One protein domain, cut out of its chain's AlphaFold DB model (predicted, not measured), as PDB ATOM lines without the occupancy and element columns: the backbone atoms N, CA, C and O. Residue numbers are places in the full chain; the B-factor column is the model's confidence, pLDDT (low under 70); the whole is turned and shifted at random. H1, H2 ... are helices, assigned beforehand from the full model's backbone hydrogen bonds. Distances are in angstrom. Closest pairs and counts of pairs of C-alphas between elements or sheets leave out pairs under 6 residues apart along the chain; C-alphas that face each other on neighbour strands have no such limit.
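What this domain is: This is residues 262 to 390 of the 391 residues of an uncharacterized protein of Parcubacteria group bacterium GW2011_GWC2_44_17 (UniProt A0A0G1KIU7). One long helix, H2, forms a spine, with H1 folded back along its first half and a loose group of three helices, H3, H4 and H5, gathered beside its last half. H4 and H5 make a hairpin, and H3 packs on H2, H4 and H5. The printed part has 129 residues with five named helices in the order H1, H2, H3, H4, H5 and no named strand, and its class is all helix. It is loose, with a radius of gyration of the C-alphas of 17.2 A and spans of 59 by 40 by 23 A.

How they stand to each other: H2, residues 296 to 320, touches H1, residues 268 to 282, in a hairpin at a shallow tilt of 17 degrees; their closest C-alphas, of Leu 268 and Gln 310, are 5.8 A apart. With residues 315 to 319 alone, H2 touches H3, residues 329 to 341, opposite ways at 6 degrees, closest at the C-alphas of Ala 318 and Lys 336, 6.8 A. H4, residues 352 to 367, only just touches H2, with 3 pairs of C-alphas within 8 A, the closest those of Asn 312 and Thr 361, 7.4 A. H5, residues 372 to 388, forms a hairpin with H4, closest at the C-alphas of Ala 366 and Leu 375, 5.6 A. H2, H3, H4 and H5 are an up and down bundle, each running against the one before. H1 is apart from H3, H4 and H5. Every O i to N i+4 pair is within hydrogen-bond range in H1, H2 and H4; in H3 it is 7 of 9, in H5 12 of 13.

Where its parts are: H1 spans 21.0 A from C-alpha 268 at (69.686, 95.587, 77.158), H2 35.7 A, H3 17.9 A, H4 22.4 A, and H5 24.7 A, ending at C-alpha 388 at (91.554, 91.340, 69.739).

The domain as a whole: The C-alphas of Pro 287 and Gly 325 are the farthest apart, 60.2 A. The printed part has no cut, and the link from H1 to H2 is long, 13 residues. The model's pLDDT is under 70 at residues 262 to 266, 285, 327 and 389 to 390.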
ATOM      1  N   ASP A 262      57.384 103.808  77.718       59.25
ATOM      2  CA  ASP A 262      57.985 104.969  77.018       59.25
ATOM      3  C   ASP A 262      59.296 105.456  77.682       59.25
ATOM      4  O   ASP A 262      59.857 106.499  77.343       59.25
ATOM      5  N   ASP A 263      59.776 104.715  78.677       53.75
ATOM      6  CA  ASP A 263      60.881 105.082  79.528       53.75
ATOM      7  C   ASP A 263      62.183 104.528  78.939       53.75
ATOM      8  O   ASP A 263      62.375 103.318  78.775       53.75
ATOM      9  N   ASP A 264      63.130 105.437  78.719       56.06
ATOM     10  CA  ASP A 264      64.548 105.202  78.419       56.06
ATOM     11  C   ASP A 264      65.257 104.262  79.434       56.06
ATOM     12  O   ASP A 264      66.456 103.978  79.289       56.06
ATOM     13  N   ALA A 265      64.524 103.812  80.462       53.50
ATOM     14  CA  ALA A 265      64.891 102.936  81.563       53.50
ATOM     15  C   ALA A 265      64.989 101.441  81.213       53.50
ATOM     16  O   ALA A 265      65.515 100.680  82.031       53.50
ATOM     17  N   LYS A 266      64.522 100.994  80.035       67.06
ATOM     18  CA  LYS A 266      64.805  99.617  79.599       67.06
ATOM     19  C   LYS A 266      66.309  99.459  79.425       67.06
ATOM     20  O   LYS A 266      66.975 100.312  78.845       67.06
ATOM     21  N   THR A 267      66.855  98.370  79.940       80.56
ATOM     22  CA  THR A 267      68.267  98.036  79.726       80.56
ATOM     23  C   THR A 267      68.354  96.823  78.823       80.56
ATOM     24  O   THR A 267      67.536  95.913  78.942       80.56
ATOM     25  N   LEU A 268      69.364  96.770  77.957       86.56
ATOM     26  CA  LEU A 268      69.686  95.587  77.158       86.56
ATOM     27  C   LEU A 268      69.698  94.320  78.027       86.56
ATOM     28  O   LEU A 268      69.155  93.291  77.639       86.56
ATOM     29  N   ARG A 269      70.206  94.444  79.257       87.00
ATOM     30  CA  ARG A 269      70.219  93.383  80.267       87.00
ATOM     31  C   ARG A 269      68.837  92.785  80.554       87.00
ATOM     32  O   ARG A 269      68.732  91.580  80.709       87.00
ATOM     33  N   GLN A 270      67.782  93.594  80.639       89.44
ATOM     34  CA  GLN A 270      66.432  93.087  80.917       89.44
ATOM     35  C   GLN A 270      65.880  92.257  79.757       89.44
ATOM     36  O   GLN A 270      65.218  91.252  79.993       89.44
ATOM     37  N   ILE A 271      66.161  92.668  78.518       90.12
ATOM     38  CA  ILE A 271      65.756  91.921  77.322       90.12
ATOM     39  C   ILE A 271      66.553  90.613  77.241       90.12
ATOM     40  O   ILE A 271      65.986  89.561  76.959       90.12
ATOM     41  N   GLU A 272      67.843  90.657  77.579       90.75
ATOM     42  CA  GLU A 272      68.691  89.467  77.700       90.75
ATOM     43  C   GLU A 272      68.204  88.510  78.794       90.75
ATOM     44  O   GLU A 272      68.248  87.301  78.588       90.75
ATOM     45  N   ASP A 273      67.689  89.016  79.920       92.31
ATOM     46  CA  ASP A 273      67.076  88.178  80.958       92.31
ATOM     47  C   ASP A 273      65.815  87.467  80.423       92.31
ATOM     48  O   ASP A 273      65.585  86.301  80.752       92.31
ATOM     49  N   VAL A 274      65.009  88.127  79.575       93.56
ATOM     50  CA  VAL A 274      63.850  87.486  78.915       93.56
ATOM     51  C   VAL A 274      64.311  86.423  77.931       93.56
ATOM     52  O   VAL A 274      63.792  85.310  77.952       93.56
ATOM     53  N   GLN A 275      65.319  86.730  77.112       93.69
ATOM     54  CA  GLN A 275      65.865  85.762  76.172       93.69
ATOM     55  C   GLN A 275      66.468  84.553  76.897       93.69
ATOM     56  O   GLN A 275      66.227  83.422  76.495       93.69
ATOM     57  N   ALA A 276      67.208  84.765  77.987       93.88
ATOM     58  CA  ALA A 276      67.785  83.680  78.775       93.88
ATOM     59  C   ALA A 276      66.700  82.767  79.364       93.88
ATOM     60  O   ALA A 276      66.878  81.550  79.416       93.88
ATOM     61  N   TYR A 277      65.573  83.348  79.780       95.50
ATOM     62  CA  TYR A 277      64.420  82.588  80.239       95.50
ATOM     63  C   TYR A 277      63.741  81.811  79.099       95.50
ATOM     64  O   TYR A 277      63.434  80.631  79.257       95.50
ATOM     65  N   PHE A 278      63.584  82.429  77.929       94.56
ATOM     66  CA  PHE A 278      63.066  81.766  76.734       94.56
ATOM     67  C   PHE A 278      63.963  80.603  76.277       94.56
ATOM     68  O   PHE A 278      63.474  79.499  76.059       94.56
ATOM     69  N   ASP A 279      65.284  80.799  76.238       93.44
ATOM     70  CA  ASP A 279      66.245  79.728  75.948       93.44
ATOM     71  C   ASP A 279      66.139  78.578  76.955       93.44
ATOM     72  O   ASP A 279      66.378  77.419  76.630       93.44
ATOM     73  N   GLN A 280      65.857  78.897  78.219       93.75
ATOM     74  CA  GLN A 280      65.687  77.893  79.258       93.75
ATOM     75  C   GLN A 280      64.429  77.046  79.002       93.75
ATOM     76  O   GLN A 280      64.489  75.832  79.170       93.75
ATOM     77  N   MET A 281      63.338  77.658  78.532       94.12
ATOM     78  CA  MET A 281      62.120  76.943  78.129       94.12
ATOM     79  C   MET A 281      62.320  76.056  76.893       94.12
ATOM     80  O   MET A 281      61.700  75.000  76.809       94.12
ATOM     81  N   THR A 282      63.169  76.462  75.944       92.25
ATOM     82  CA  THR A 282      63.408  75.718  74.690       92.25
ATOM     83  C   THR A 282      64.514  74.666  74.788       92.25
ATOM     84  O   THR A 282      64.616  73.816  73.913       92.25
ATOM     85  N   LYS A 283      65.340  74.688  75.842       90.88
ATOM     86  CA  LYS A 283      66.422  73.707  76.067       90.88
ATOM     87  C   LYS A 283      65.945  72.312  76.445       90.88
ATOM     88  O   LYS A 283      66.721  71.363  76.345       90.88
ATOM     89  N   THR A 284      64.743  72.189  76.988       79.69
ATOM     90  CA  THR A 284      64.199  70.894  77.387       79.69
ATOM     91  C   THR A 284      63.680  70.171  76.157       79.69
ATOM     92  O   THR A 284      62.521  70.328  75.780       79.69
ATOM     93  N   ASP A 285      64.562  69.396  75.532       68.62
ATOM     94  CA  ASP A 285      64.186  68.463  74.476       68.62
ATOM     95  C   ASP A 285      63.320  67.328  75.047       68.62
ATOM     96  O   ASP A 285      63.477  66.906  76.198       68.62
ATOM     97  N   GLY A 286      62.410  66.812  74.218       75.50
ATOM     98  CA  GLY A 286      61.537  65.691  74.559       75.50
ATOM     99  C   GLY A 286      60.129  66.107  75.000       75.50
ATOM    100  O   GLY A 286      59.712  67.252  74.812       75.50
ATOM    101  N   PRO A 287      59.354  65.176  75.574       72.88
ATOM    102  CA  PRO A 287      57.945  65.400  75.887       72.88
ATOM    103  C   PRO A 287      57.725  66.346  77.068       72.88
ATOM    104  O   PRO A 287      56.587  66.699  77.326       72.88
ATOM    105  N   TRP A 288      58.792  66.795  77.740       82.62
ATOM    106  CA  TRP A 288      58.784  67.824  78.787       82.62
ATOM    107  C   TRP A 288      59.160  69.221  78.275       82.62
ATOM    108  O   TRP A 288      59.660  70.051  79.032       82.62
ATOM    109  N   SER A 289      58.924  69.498  76.992       91.06
ATOM    110  CA  SER A 289      59.140  70.834  76.437       91.06
ATOM    111  C   SER A 289      58.173  71.852  77.045       91.06
ATOM    112  O   SER A 289      56.951  71.738  76.910       91.06
ATOM    113  N   TYR A 290      58.719  72.885  77.685       93.88
ATOM    114  CA  TYR A 290      57.932  73.992  78.236       93.88
ATOM    115  C   TYR A 290      57.568  75.057  77.199       93.88
ATOM    116  O   TYR A 290      56.854  75.996  77.535       93.88
ATOM    117  N   ALA A 291      58.080  74.929  75.974       93.44
ATOM    118  CA  ALA A 291      57.823  75.842  74.865       93.44
ATOM    119  C   ALA A 291      56.759  75.311  73.888       93.44
ATOM    120  O   ALA A 291      56.586  75.873  72.806       93.44
ATOM    121  N   ASP A 292      56.069  74.217  74.227       92.50
ATOM    122  CA  ASP A 292      55.027  73.660  73.365       92.50
ATOM    123  C   ASP A 292      53.907  74.680  73.113       92.50
ATOM    124  O   ASP A 292      53.444  75.369  74.021       92.50
ATOM    125  N   GLY A 293      53.481  74.800  71.858       88.44
ATOM    126  CA  GLY A 293      52.523  75.821  71.429       88.44
ATOM    127  C   GLY A 293      53.085  77.245  71.298       88.44
ATOM    128  O   GLY A 293      52.319  78.150  70.963       88.44
ATOM    129  N   ILE A 294      54.388  77.467  71.515       90.25
ATOM    130  CA  ILE A 294      55.062  78.729  71.184       90.25
ATOM    131  C   ILE A 294      55.701  78.626  69.797       90.25
ATOM    132  O   ILE A 294      56.436  77.686  69.501       90.25
ATOM    133  N   ASP A 295      55.479  79.638  68.958       93.12
ATOM    134  CA  ASP A 295      56.257  79.825  67.733       93.12
ATOM    135  C   ASP A 295      57.666  80.320  68.096       93.12
ATOM    136  O   ASP A 295      57.877  81.508  68.370       93.12
ATOM    137  N   ILE A 296      58.611  79.378  68.178       92.25
ATOM    138  CA  ILE A 296      59.977  79.644  68.636       92.25
ATOM    139  C   ILE A 296      60.688  80.633  67.705       92.25
ATOM    140  O   ILE A 296      61.391  81.525  68.185       92.25
ATOM    141  N   GLU A 297      60.487  80.497  66.394       93.12
ATOM    142  CA  GLU A 297      61.132  81.338  65.385       93.12
ATOM    143  C   GLU A 297      60.614  82.775  65.481       93.12
ATOM    144  O   GLU A 297      61.411  83.702  65.636       93.12
ATOM    145  N   ALA A 298      59.291  82.966  65.529       92.56
ATOM    146  CA  ALA A 298      58.695  84.299  65.640       92.56
ATOM    147  C   ALA A 298      59.100  85.032  66.935       92.56
ATOM    148  O   ALA A 298      59.340  86.248  66.933       92.56
ATOM    149  N   HIS A 299      59.209  84.309  68.056       90.75
ATOM    150  CA  HIS A 299      59.688  84.894  69.312       90.75
ATOM    151  C   HIS A 299      61.170  85.260  69.232       90.75
ATOM    152  O   HIS A 299      61.548  86.348  69.669       90.75
ATOM    153  N   GLN A 300      62.007  84.402  68.640       93.31
ATOM    154  CA  GLN A 300      63.432  84.685  68.480       93.31
ATOM    155  C   GLN A 300      63.676  85.899  67.570       93.31
ATOM    156  O   GLN A 300      64.482  86.759  67.923       93.31
ATOM    157  N   GLU A 301      62.935  86.035  66.468       93.19
ATOM    158  CA  GLU A 301      62.989  87.220  65.598       93.19
ATOM    159  C   GLU A 301      62.579  88.504  66.336       93.19
ATOM    160  O   GLU A 301      63.204  89.562  66.181       93.19
ATOM    161  N   SER A 302      61.548  88.413  67.183       89.94
ATOM    162  CA  SER A 302      61.095  89.528  68.020       89.94
ATOM    163  C   SER A 302      62.167  89.935  69.035       89.94
ATOM    164  O   SER A 302      62.473  91.124  69.169       89.94
ATOM    165  N   PHE A 303      62.800  88.959  69.699       90.62
ATOM    166  CA  PHE A 303      63.921  89.211  70.606       90.62
ATOM    167  C   PHE A 303      65.102  89.852  69.889       90.62
ATOM    168  O   PHE A 303      65.630  90.849  70.374       90.62
ATOM    169  N   ASP A 304      65.497  89.332  68.730       92.81
ATOM    170  CA  ASP A 304      66.627  89.861  67.966       92.81
ATOM    171  C   ASP A 304      66.390  91.304  67.530       92.81
ATOM    172  O   ASP A 304      67.288  92.146  67.636       92.81
ATOM    173  N   SER A 305      65.162  91.611  67.115       91.50
ATOM    174  CA  SER A 305      64.744  92.963  66.752       91.50
ATOM    175  C   SER A 305      64.823  93.916  67.947       91.50
ATOM    176  O   SER A 305      65.385  95.010  67.839       91.50
ATOM    177  N   TRP A 306      64.313  93.507  69.111       90.25
ATOM    178  CA  TRP A 306      64.338  94.319  70.330       90.25
ATOM    179  C   TRP A 306      65.737  94.514  70.897       90.25
ATOM    180  O   TRP A 306      66.108  95.632  71.251       90.25
ATOM    181  N   ILE A 307      66.530  93.445  70.950       91.38
ATOM    182  CA  ILE A 307      67.925  93.481  71.385       91.38
ATOM    183  C   ILE A 307      68.721  94.405  70.468       91.38
ATOM    184  O   ILE A 307      69.435  95.277  70.958       91.38
ATOM    185  N   THR A 308      68.553  94.277  69.150       91.94
ATOM    186  CA  THR A 308      69.204  95.142  68.160       91.94
ATOM    187  C   THR A 308      68.831  96.607  68.354       91.94
ATOM    188  O   THR A 308      69.710  97.475  68.362       91.94
ATOM    189  N   LEU A 309      67.542  96.904  68.517       90.75
ATOM    190  CA  LEU A 309      67.064  98.264  68.747       90.75
ATOM    191  C   LEU A 309      67.649  98.840  70.041       90.75
ATOM    192  O   LEU A 309      68.223  99.930  70.027       90.75
ATOM    193  N   GLN A 310      67.562  98.095  71.143       89.62
ATOM    194  CA  GLN A 310      68.003  98.579  72.444       89.62
ATOM    195  C   GLN A 310      69.517  98.735  72.525       89.62
ATOM    196  O   GLN A 310      70.012  99.741  73.032       89.62
ATOM    197  N   PHE A 311      70.260  97.796  71.946       91.81
ATOM    198  CA  PHE A 311      71.701  97.909  71.785       91.81
ATOM    199  C   PHE A 311      72.073  99.183  71.014       91.81
ATOM    200  O   PHE A 311      72.924  99.957  71.455       91.81
ATOM    201  N   ASN A 312      71.387  99.466  69.902       91.19
ATOM    202  CA  ASN A 312      71.603 100.690  69.133       91.19
ATOM    203  C   ASN A 312      71.315 101.962  69.940       91.19
ATOM    204  O   ASN A 312      72.077 102.932  69.838       91.19
ATOM    205  N   ILE A 313      70.242 101.974  70.736       89.69
ATOM    206  CA  ILE A 313      69.892 103.089  71.624       89.69
ATOM    207  C   ILE A 313      70.995 103.299  72.664       89.69
ATOM    208  O   ILE A 313      71.489 104.418  72.815       89.69
ATOM    209  N   GLU A 314      71.439 102.239  73.335       90.06
ATOM    210  CA  GLU A 314      72.454 102.315  74.385       90.06
ATOM    211  C   GLU A 314      73.831 102.729  73.853       90.06
ATOM    212  O   GLU A 314      74.487 103.579  74.462       90.06
ATOM    213  N   ILE A 315      74.247 102.212  72.693       91.44
ATOM    214  CA  ILE A 315      75.474 102.647  72.010       91.44
ATOM    215  C   ILE A 315      75.372 104.118  71.619       91.44
ATOM    216  O   ILE A 315      76.283 104.896  71.906       91.44
ATOM    217  N   THR A 316      74.251 104.531  71.022       91.31
ATOM    218  CA  THR A 316      74.033 105.934  70.650       91.31
ATOM    219  C   THR A 316      74.108 106.822  71.888       91.31
ATOM    220  O   THR A 316      74.855 107.794  71.889       91.31
ATOM    221  N   ARG A 317      73.429 106.453  72.978       89.44
ATOM    222  CA  ARG A 317      73.456 107.176  74.256       89.44
ATOM    223  C   ARG A 317      74.862 107.220  74.856       89.44
ATOM    224  O   ARG A 317      75.266 108.251  75.393       89.44
ATOM    225  N   ALA A 318      75.635 106.138  74.770       89.31
ATOM    226  CA  ALA A 318      77.018 106.107  75.242       89.31
ATOM    227  C   ALA A 318      77.909 107.093  74.468       89.31
ATOM    228  O   ALA A 318      78.719 107.781  75.090       89.31
ATOM    229  N   ILE A 319      77.715 107.199  73.150       89.38
ATOM    230  CA  ILE A 319      78.458 108.106  72.264       89.38
ATOM    231  C   ILE A 319      77.995 109.562  72.422       89.38
ATOM    232  O   ILE A 319      78.822 110.467  72.466       89.38
ATOM    233  N   THR A 320      76.692 109.820  72.545       87.94
ATOM    234  CA  THR A 320      76.153 111.190  72.624       87.94
ATOM    235  C   THR A 320      76.304 111.805  74.011       87.94
ATOM    236  O   THR A 320      76.646 112.980  74.113       87.94
ATOM    237  N   SER A 321      76.139 111.020  75.087       85.19
ATOM    238  CA  SER A 321      76.384 111.476  76.471       85.19
ATOM    239  C   SER A 321      77.860 111.766  76.760       85.19
ATOM    240  O   SER A 321      78.213 112.252  77.837       85.19
ATOM    241  N   PHE A 322      78.739 111.449  75.813       84.31
ATOM    242  CA  PHE A 322      80.158 111.693  75.909       84.31
ATOM    243  C   PHE A 322      80.503 113.156  75.598       84.31
ATOM    244  O   PHE A 322      80.364 113.622  74.467       84.31
ATOM    245  N   THR A 323      81.015 113.874  76.597       82.31
ATOM    246  CA  THR A 323      81.510 115.252  76.461       82.31
ATOM    247  C   THR A 323      83.038 115.281  76.442       82.31
ATOM    248  O   THR A 323      83.682 114.750  77.353       82.31
ATOM    249  N   LEU A 324      83.628 115.943  75.446       76.31
ATOM    250  CA  LEU A 324      85.070 116.194  75.394       76.31
ATOM    251  C   LEU A 324      85.475 117.231  76.454       76.31
ATOM    252  O   LEU A 324      84.784 118.228  76.640       76.31
ATOM    253  N   GLY A 325      86.604 117.010  77.135       71.38
ATOM    254  CA  GLY A 325      87.196 118.012  78.038       71.38
ATOM    255  C   GLY A 325      87.747 117.486  79.364       71.38
ATOM    256  O   GLY A 325      88.512 118.189  80.013       71.38
ATOM    257  N   SER A 326      87.431 116.248  79.766       70.44
ATOM    258  CA  SER A 326      88.070 115.620  80.935       70.44
ATOM    259  C   SER A 326      89.210 114.683  80.511       70.44
ATOM    260  O   SER A 326      89.093 113.960  79.521       70.44
ATOM    261  N   SER A 327      90.317 114.643  81.252       67.81
ATOM    262  CA  SER A 327      91.442 113.730  80.976       67.81
ATOM    263  C   SER A 327      91.055 112.242  81.032       67.81
ATOM    264  O   SER A 327      91.734 111.414  80.440       67.81
ATOM    265  N   SER A 328      89.922 111.907  81.664       74.25
ATOM    266  CA  SER A 328      89.369 110.546  81.785       74.25
ATOM    267  C   SER A 328      88.249 110.230  80.785       74.25
ATOM    268  O   SER A 328      87.562 109.219  80.918       74.25
ATOM    269  N   SER A 329      88.016 111.093  79.792       73.00
ATOM    270  CA  SER A 329      86.870 110.949  78.886       73.00
ATOM    271  C   SER A 329      86.984 109.653  78.054       73.00
ATOM    272  O   SER A 329      86.095 108.805  78.119       73.00
ATOM    273  N   LEU A 330      88.097 109.433  77.343       74.56
ATOM    274  CA  LEU A 330      88.290 108.220  76.529       74.56
ATOM    275  C   LEU A 330      88.131 106.937  77.358       74.56
ATOM    276  O   LEU A 330      87.390 106.051  76.952       74.56
ATOM    277  N   GLU A 331      88.756 106.855  78.532       80.88
ATOM    278  CA  GLU A 331      88.651 105.675  79.401       80.88
ATOM    279  C   GLU A 331      87.209 105.391  79.834       80.88
ATOM    280  O   GLU A 331      86.809 104.234  79.926       80.88
ATOM    281  N   LYS A 332      86.397 106.431  80.064       83.19
ATOM    282  CA  LYS A 332      84.976 106.273  80.404       83.19
ATOM    283  C   LYS A 332      84.154 105.757  79.226       83.19
ATOM    284  O   LYS A 332      83.291 104.908  79.442       83.19
ATOM    285  N   LEU A 333      84.399 106.259  78.011       85.06
ATOM    286  CA  LEU A 333      83.723 105.766  76.808       85.06
ATOM    287  C   LEU A 333      84.152 104.330  76.500       85.06
ATOM    288  O   LEU A 333      83.295 103.483  76.283       85.06
ATOM    289  N   GLU A 334      85.456 104.043  76.568       84.00
ATOM    290  CA  GLU A 334      85.989 102.688  76.435       84.00
ATOM    291  C   GLU A 334      85.340 101.762  77.455       84.00
ATOM    292  O   GLU A 334      84.759 100.769  77.054       84.00
ATOM    293  N   LYS A 335      85.331 102.108  78.747       85.94
ATOM    294  CA  LYS A 335      84.724 101.276  79.796       85.94
ATOM    295  C   LYS A 335      83.225 101.038  79.582       85.94
ATOM    296  O   LYS A 335      82.750  99.944  79.867       85.94
ATOM    297  N   LYS A 336      82.482 102.041  79.097       85.19
ATOM    298  CA  LYS A 336      81.057 101.891  78.749       85.19
ATOM    299  C   LYS A 336      80.850 100.987  77.535       85.19
ATOM    300  O   LYS A 336      79.880 100.247  77.509       85.19
ATOM    301  N   LEU A 337      81.723 101.064  76.531       87.06
ATOM    302  CA  LEU A 337      81.625 100.224  75.338       87.06
ATOM    303  C   LEU A 337      82.163  98.808  75.581       87.06
ATOM    304  O   LEU A 337      81.650  97.861  74.997       87.06
ATOM    305  N   ASP A 338      83.137  98.644  76.477       85.44
ATOM    306  CA  ASP A 338      83.784  97.368  76.801       85.44
ATOM    307  C   ASP A 338      82.767  96.345  77.336       85.44
ATOM    308  O   ASP A 338      82.860  95.167  77.005       85.44
ATOM    309  N   SER A 339      81.726  96.782  78.064       85.31
ATOM    310  CA  SER A 339      80.643  95.889  78.508       85.31
ATOM    311  C   SER A 339      79.808  95.310  77.368       85.31
ATOM    312  O   SER A 339      79.213  94.254  77.550       85.31
ATOM    313  N   TYR A 340      79.749  95.978  76.212       86.44
ATOM    314  CA  TYR A 340      79.095  95.438  75.021       86.44
ATOM    315  C   TYR A 340      80.074  94.668  74.146       86.44
ATOM    316  O   TYR A 340      79.770  93.573  73.702       86.44
ATOM    317  N   LEU A 341      81.269  95.220  73.938       84.12
ATOM    318  CA  LEU A 341      82.327  94.619  73.130       84.12
ATOM    319  C   LEU A 341      82.738  93.232  73.644       84.12
ATOM    320  O   LEU A 341      83.054  92.351  72.855       84.12
ATOM    321  N   ASN A 342      82.719  93.017  74.958       86.62
ATOM    322  CA  ASN A 342      83.073  91.725  75.544       86.62
ATOM    323  C   ASN A 342      81.908  90.720  75.572       86.62
ATOM    324  O   ASN A 342      82.099  89.616  76.079       86.62
ATOM    325  N   LYS A 343      80.723  91.067  75.050       88.25
ATOM    326  CA  LYS A 343      79.616  90.113  74.939       88.25
ATOM    327  C   LYS A 343      79.959  89.044  73.908       88.25
ATOM    328  O   LYS A 343      80.360  89.333  72.782       88.25
ATOM    329  N   ASP A 344      79.789  87.795  74.310       89.44
ATOM    330  CA  ASP A 344      79.890  86.610  73.462       89.44
ATOM    331  C   ASP A 344      78.554  86.260  72.795       89.44
ATOM    332  O   ASP A 344      78.508  85.383  71.934       89.44
ATOM    333  N   ARG A 345      77.474  86.953  73.164       92.00
ATOM    334  CA  ARG A 345      76.137  86.766  72.615       92.00
ATOM    335  C   ARG A 345      75.370  88.081  72.555       92.00
ATOM    336  O   ARG A 345      75.458  88.894  73.475       92.00
ATOM    337  N   LEU A 346      74.593  88.252  71.489       92.31
ATOM    338  CA  LEU A 346      73.636  89.340  71.338       92.31
ATOM    339  C   LEU A 346      72.433  88.825  70.540       92.31
ATOM    340  O   LEU A 346      72.530  88.631  69.330       92.31
ATOM    341  N   GLY A 347      71.315  88.551  71.212       91.31
ATOM    342  CA  GLY A 347      70.191  87.885  70.556       91.31
ATOM    343  C   GLY A 347      70.540  86.442  70.199       91.31
ATOM    344  O   GLY A 347      71.126  85.701  71.001       91.31
ATOM    345  N   SER A 348      70.132  86.007  69.016       92.81
ATOM    346  CA  SER A 348      70.468  84.708  68.428       92.81
ATOM    347  C   SER A 348      71.942  84.604  68.035       92.81
ATOM    348  O   SER A 348      72.492  83.500  68.019       92.81
ATOM    349  N   GLN A 349      72.608  85.736  67.791       93.25
ATOM    350  CA  GLN A 349      73.999  85.778  67.357       93.25
ATOM    351  C   GLN A 349      74.937  85.378  68.498       93.25
ATOM    352  O   GLN A 349      74.852  85.903  69.614       93.25
ATOM    353  N   LYS A 350      75.877  84.473  68.209       93.62
ATOM    354  CA  LYS A 350      76.833  83.929  69.187       93.62
ATOM    355  C   LYS A 350      78.271  84.044  68.690       93.62
ATOM    356  O   LYS A 350      78.548  84.062  67.493       93.62
ATOM    357  N   GLY A 351      79.208  84.103  69.630       91.88
ATOM    358  CA  GLY A 351      80.642  84.085  69.382       91.88
ATOM    359  C   GLY A 351      81.084  85.159  68.388       91.88
ATOM    360  O   GLY A 351      81.112  86.348  68.701       91.88
ATOM    361  N   GLN A 352      81.490  84.726  67.195       90.62
ATOM    362  CA  GLN A 352      82.059  85.613  66.187       90.62
ATOM    363  C   GLN A 352      81.013  86.488  65.485       90.62
ATOM    364  O   GLN A 352      81.327  87.633  65.152       90.62
ATOM    365  N   GLU A 353      79.790  85.989  65.315       92.88
ATOM    366  CA  GLU A 353      78.694  86.715  64.665       92.88
ATOM    367  C   GLU A 353      78.270  87.920  65.509       92.88
ATOM    368  O   GLU A 353      78.242  89.044  65.012       92.88
ATOM    369  N   ALA A 354      78.082  87.718  66.819       92.94
ATOM    370  CA  ALA A 354      77.763  88.798  67.755       92.94
ATOM    371  C   ALA A 354      78.844  89.894  67.740       92.94
ATOM    372  O   ALA A 354      78.549  91.087  67.662       92.94
ATOM    373  N   LYS A 355      80.125  89.495  67.746       91.44
ATOM    374  CA  LYS A 355      81.259  90.431  67.666       91.44
ATOM    375  C   LYS A 355      81.271  91.223  66.357       91.44
ATOM    376  O   LYS A 355      81.610  92.406  66.369       91.44
ATOM    377  N   GLU A 356      80.952  90.583  65.234       92.44
ATOM    378  CA  GLU A 356      80.881  91.241  63.926       92.44
ATOM    379  C   GLU A 356      79.743  92.248  63.867       92.44
ATOM    380  O   GLU A 356      79.963  93.379  63.440       92.44
ATOM    381  N   PHE A 357      78.572  91.886  64.374       93.69
ATOM    382  CA  PHE A 357      77.429  92.782  64.444       93.69
ATOM    383  C   PHE A 357      77.691  94.013  65.319       93.69
ATOM    384  O   PHE A 357      77.415  95.147  64.915       93.69
ATOM    385  N   ILE A 358      78.295  93.820  66.497       92.31
ATOM    386  CA  ILE A 358      78.696  94.920  67.386       92.31
ATOM    387  C   ILE A 358      79.676  95.858  66.666       92.31
ATOM    388  O   ILE A 358      79.522  97.082  66.708       92.31
ATOM    389  N   LEU A 359      80.674  95.297  65.976       92.50
ATOM    390  CA  LEU A 359      81.653  96.066  65.206       92.50
ATOM    391  C   LEU A 359      81.014  96.843  64.054       92.50
ATOM    392  O   LEU A 359      81.312  98.027  63.899       92.50
ATOM    393  N   GLN A 360      80.142  96.207  63.273       94.50
ATOM    394  CA  GLN A 360      79.417  96.850  62.176       94.50
ATOM    395  C   GLN A 360      78.550  97.998  62.693       94.50
ATOM    396  O   GLN A 360      78.562  99.087  62.122       94.50
ATOM    397  N   THR A 361      77.873  97.800  63.824       94.44
ATOM    398  CA  THR A 361      77.075  98.850  64.465       94.44
ATOM    399  C   THR A 361      77.948 100.039  64.869       94.44
ATOM    400  O   THR A 361      77.625 101.186  64.564       94.44
ATOM    401  N   LEU A 362      79.101  99.795  65.502       93.25
ATOM    402  CA  LEU A 362      80.041 100.862  65.860       93.25
ATOM    403  C   LEU A 362      80.617 101.576  64.631       93.25
ATOM    404  O   LEU A 362      80.796 102.792  64.673       93.25
ATOM    405  N   GLN A 363      80.895 100.850  63.545       94.75
ATOM    406  CA  GLN A 363      81.354 101.427  62.278       94.75
ATOM    407  C   GLN A 363      80.298 102.353  61.673       94.75
ATOM    408  O   GLN A 363      80.611 103.505  61.382       94.75
ATOM    409  N   GLN A 364      79.043 101.904  61.589       95.62
ATOM    410  CA  GLN A 364      77.927 102.726  61.114       95.62
ATOM    411  C   GLN A 364      77.745 103.984  61.976       95.62
ATOM    412  O   GLN A 364      77.554 105.081  61.452       95.62
ATOM    413  N   LYS A 365      77.859 103.864  63.306       94.06
ATOM    414  CA  LYS A 365      77.792 105.021  64.214       94.06
ATOM    415  C   LYS A 365      78.972 105.972  64.037       94.06
ATOM    416  O   LYS A 365      78.786 107.180  64.115       94.06
ATOM    417  N   ALA A 366      80.169 105.452  63.767       93.38
ATOM    418  CA  ALA A 366      81.330 106.275  63.455       93.38
ATOM    419  C   ALA A 366      81.158 107.017  62.120       93.38
ATOM    420  O   ALA A 366      81.517 108.183  62.031       93.38
ATOM    421  N   GLU A 367      80.582 106.392  61.093       94.69
ATOM    422  CA  GLU A 367      80.301 107.047  59.804       94.69
ATOM    423  C   GLU A 367      79.293 108.199  59.922       94.69
ATOM    424  O   GLU A 367      79.367 109.163  59.162       94.69
ATOM    425  N   GLN A 368      78.387 108.119  60.896       93.75
ATOM    426  CA  GLN A 368      77.385 109.147  61.193       93.75
ATOM    427  C   GLN A 368      77.895 110.247  62.144       93.75
ATOM    428  O   GLN A 368      77.204 111.247  62.345       93.75
ATOM    429  N   GLU A 369      79.077 110.085  62.746       94.12
ATOM    430  CA  GLU A 369      79.613 111.029  63.725       94.12
ATOM    431  C   GLU A 369      80.230 112.254  63.036       94.12
ATOM    432  O   GLU A 369      81.161 112.153  62.234       94.12
ATOM    433  N   SER A 370      79.721 113.436  63.387       92.69
ATOM    434  CA  SER A 370      80.147 114.714  62.803       92.69
ATOM    435  C   SER A 370      81.305 115.360  63.563       92.69
ATOM    436  O   SER A 370      82.049 116.157  62.993       92.69
ATOM    437  N   GLU A 371      81.486 115.018  64.842       91.06
ATOM    438  CA  GLU A 371      82.519 115.595  65.694       91.06
ATOM    439  C   GLU A 371      83.867 114.865  65.487       91.06
ATOM    440  O   GLU A 371      84.015 113.710  65.903       91.06
ATOM    441  N   PRO A 372      84.904 115.511  64.902       89.94
ATOM    442  CA  PRO A 372      86.132 114.821  64.484       89.94
ATOM    443  C   PRO A 372      86.861 114.109  65.625       89.94
ATOM    444  O   PRO A 372      87.448 113.043  65.440       89.94
ATOM    445  N   ALA A 373      86.812 114.685  66.825       86.06
ATOM    446  CA  ALA A 373      87.418 114.085  67.999       86.06
ATOM    447  C   ALA A 373      86.703 112.787  68.406       86.06
ATOM    448  O   ALA A 373      87.380 111.782  68.601       86.06
ATOM    449  N   LYS A 374      85.362 112.755  68.459       87.75
ATOM    450  CA  LYS A 374      84.604 111.521  68.742       87.75
ATOM    451  C   LYS A 374      84.844 110.456  67.680       87.75
ATOM    452  O   LYS A 374      85.098 109.304  68.028       87.75
ATOM    453  N   LEU A 375      84.877 110.853  66.407       91.44
ATOM    454  CA  LEU A 375      85.192 109.969  65.288       91.44
ATOM    455  C   LEU A 375      86.555 109.279  65.452       91.44
ATOM    456  O   LEU A 375      86.668 108.066  65.266       91.44
ATOM    457  N   ILE A 376      87.598 110.029  65.826       90.12
ATOM    458  CA  ILE A 376      88.939 109.472  66.067       90.12
ATOM    459  C   ILE A 376      88.907 108.451  67.212       90.12
ATOM    460  O   ILE A 376      89.509 107.380  67.090       90.12
ATOM    461  N   LEU A 377      88.196 108.746  68.305       87.19
ATOM    462  CA  LEU A 377      88.080 107.823  69.439       87.19
ATOM    463  C   LEU A 377      87.336 106.544  69.035       87.19
ATOM    464  O   LEU A 377      87.834 105.453  69.303       87.19
ATOM    465  N   LEU A 378      86.203 106.659  68.336       90.94
ATOM    466  CA  LEU A 378      85.442 105.507  67.844       90.94
ATOM    467  C   LEU A 378      86.287 104.622  66.925       90.94
ATOM    468  O   LEU A 378      86.367 103.414  67.143       90.94
ATOM    469  N   ARG A 379      87.004 105.210  65.959       93.12
ATOM    470  CA  ARG A 379      87.915 104.466  65.072       93.12
ATOM    471  C   ARG A 379      89.023 103.749  65.841       93.12
ATOM    472  O   ARG A 379      89.357 102.614  65.506       93.12
ATOM    473  N   ARG A 380      89.573 104.374  66.886       90.44
ATOM    474  CA  ARG A 380      90.577 103.744  67.757       90.44
ATOM    475  C   ARG A 380      90.000 102.548  68.515       90.44
ATOM    476  O   ARG A 380      90.664 101.517  68.585       90.44
ATOM    477  N   ILE A 381      88.787 102.672  69.056       89.44
ATOM    478  CA  ILE A 381      88.091 101.583  69.761       89.44
ATOM    479  C   ILE A 381      87.815 100.420  68.802       89.44
ATOM    480  O   ILE A 381      88.163  99.283  69.113       89.44
ATOM    481  N   ILE A 382      87.285 100.712  67.610       92.25
ATOM    482  CA  ILE A 382      87.036  99.725  66.549       92.25
ATOM    483  C   ILE A 382      88.331  98.991  66.179       92.25
ATOM    484  O   ILE A 382      88.352  97.764  66.163       92.25
ATOM    485  N   ALA A 383      89.432  99.714  65.942       91.00
ATOM    486  CA  ALA A 383      90.722  99.111  65.599       91.00
ATOM    487  C   ALA A 383      91.275  98.229  66.730       91.00
ATOM    488  O   ALA A 383      91.712  97.109  66.480       91.00
ATOM    489  N   LYS A 384      91.215  98.709  67.980       86.81
ATOM    490  CA  LYS A 384      91.635  97.958  69.176       86.81
ATOM    491  C   LYS A 384      90.831  96.669  69.352       86.81
ATOM    492  O   LYS A 384      91.367  95.675  69.830       86.81
ATOM    493  N   PHE A 385      89.551  96.681  68.994       83.19
ATOM    494  CA  PHE A 385      88.700  95.505  69.113       83.19
ATOM    495  C   PHE A 385      88.876  94.532  67.941       83.19
ATOM    496  O   PHE A 385      88.969  93.326  68.155       83.19
ATOM    497  N   ALA A 386      89.019  95.040  66.716       85.69
ATOM    498  CA  ALA A 386      89.306  94.218  65.542       85.69
ATOM    499  C   ALA A 386      90.617  93.425  65.694       85.69
ATOM    500  O   ALA A 386      90.699  92.289  65.236       85.69
ATOM    501  N   THR A 387      91.625  93.976  66.380       84.38
ATOM    502  CA  THR A 387      92.886  93.263  66.647       84.38
ATOM    503  C   THR A 387      92.777  92.220  67.760       84.38
ATOM    504  O   THR A 387      93.485  91.217  67.702       84.38
ATOM    505  N   ARG A 388      91.858  92.377  68.728       76.81
ATOM    506  CA  ARG A 388      91.554  91.340  69.739       76.81
ATOM    507  C   ARG A 388      90.931  90.073  69.136       76.81
ATOM    508  O   ARG A 388      90.954  89.043  69.785       76.81
ATOM    509  N   LYS A 389      90.389  90.133  67.914       58.72
ATOM    510  CA  LYS A 389      89.806  88.990  67.183       58.72
ATOM    511  C   LYS A 389      90.854  87.959  66.715       58.72
ATOM    512  O   LYS A 389      90.479  86.864  66.316       58.72
ATOM    513  N   ILE A 390      92.139  88.323  66.713       49.38
ATOM    514  CA  ILE A 390      93.239  87.528  66.130       49.38
ATOM    515  C   ILE A 390      94.017  86.734  67.204       49.38
ATOM    516  O   ILE A 390      94.853  85.902  66.865       49.38
TER     517      ILE A 390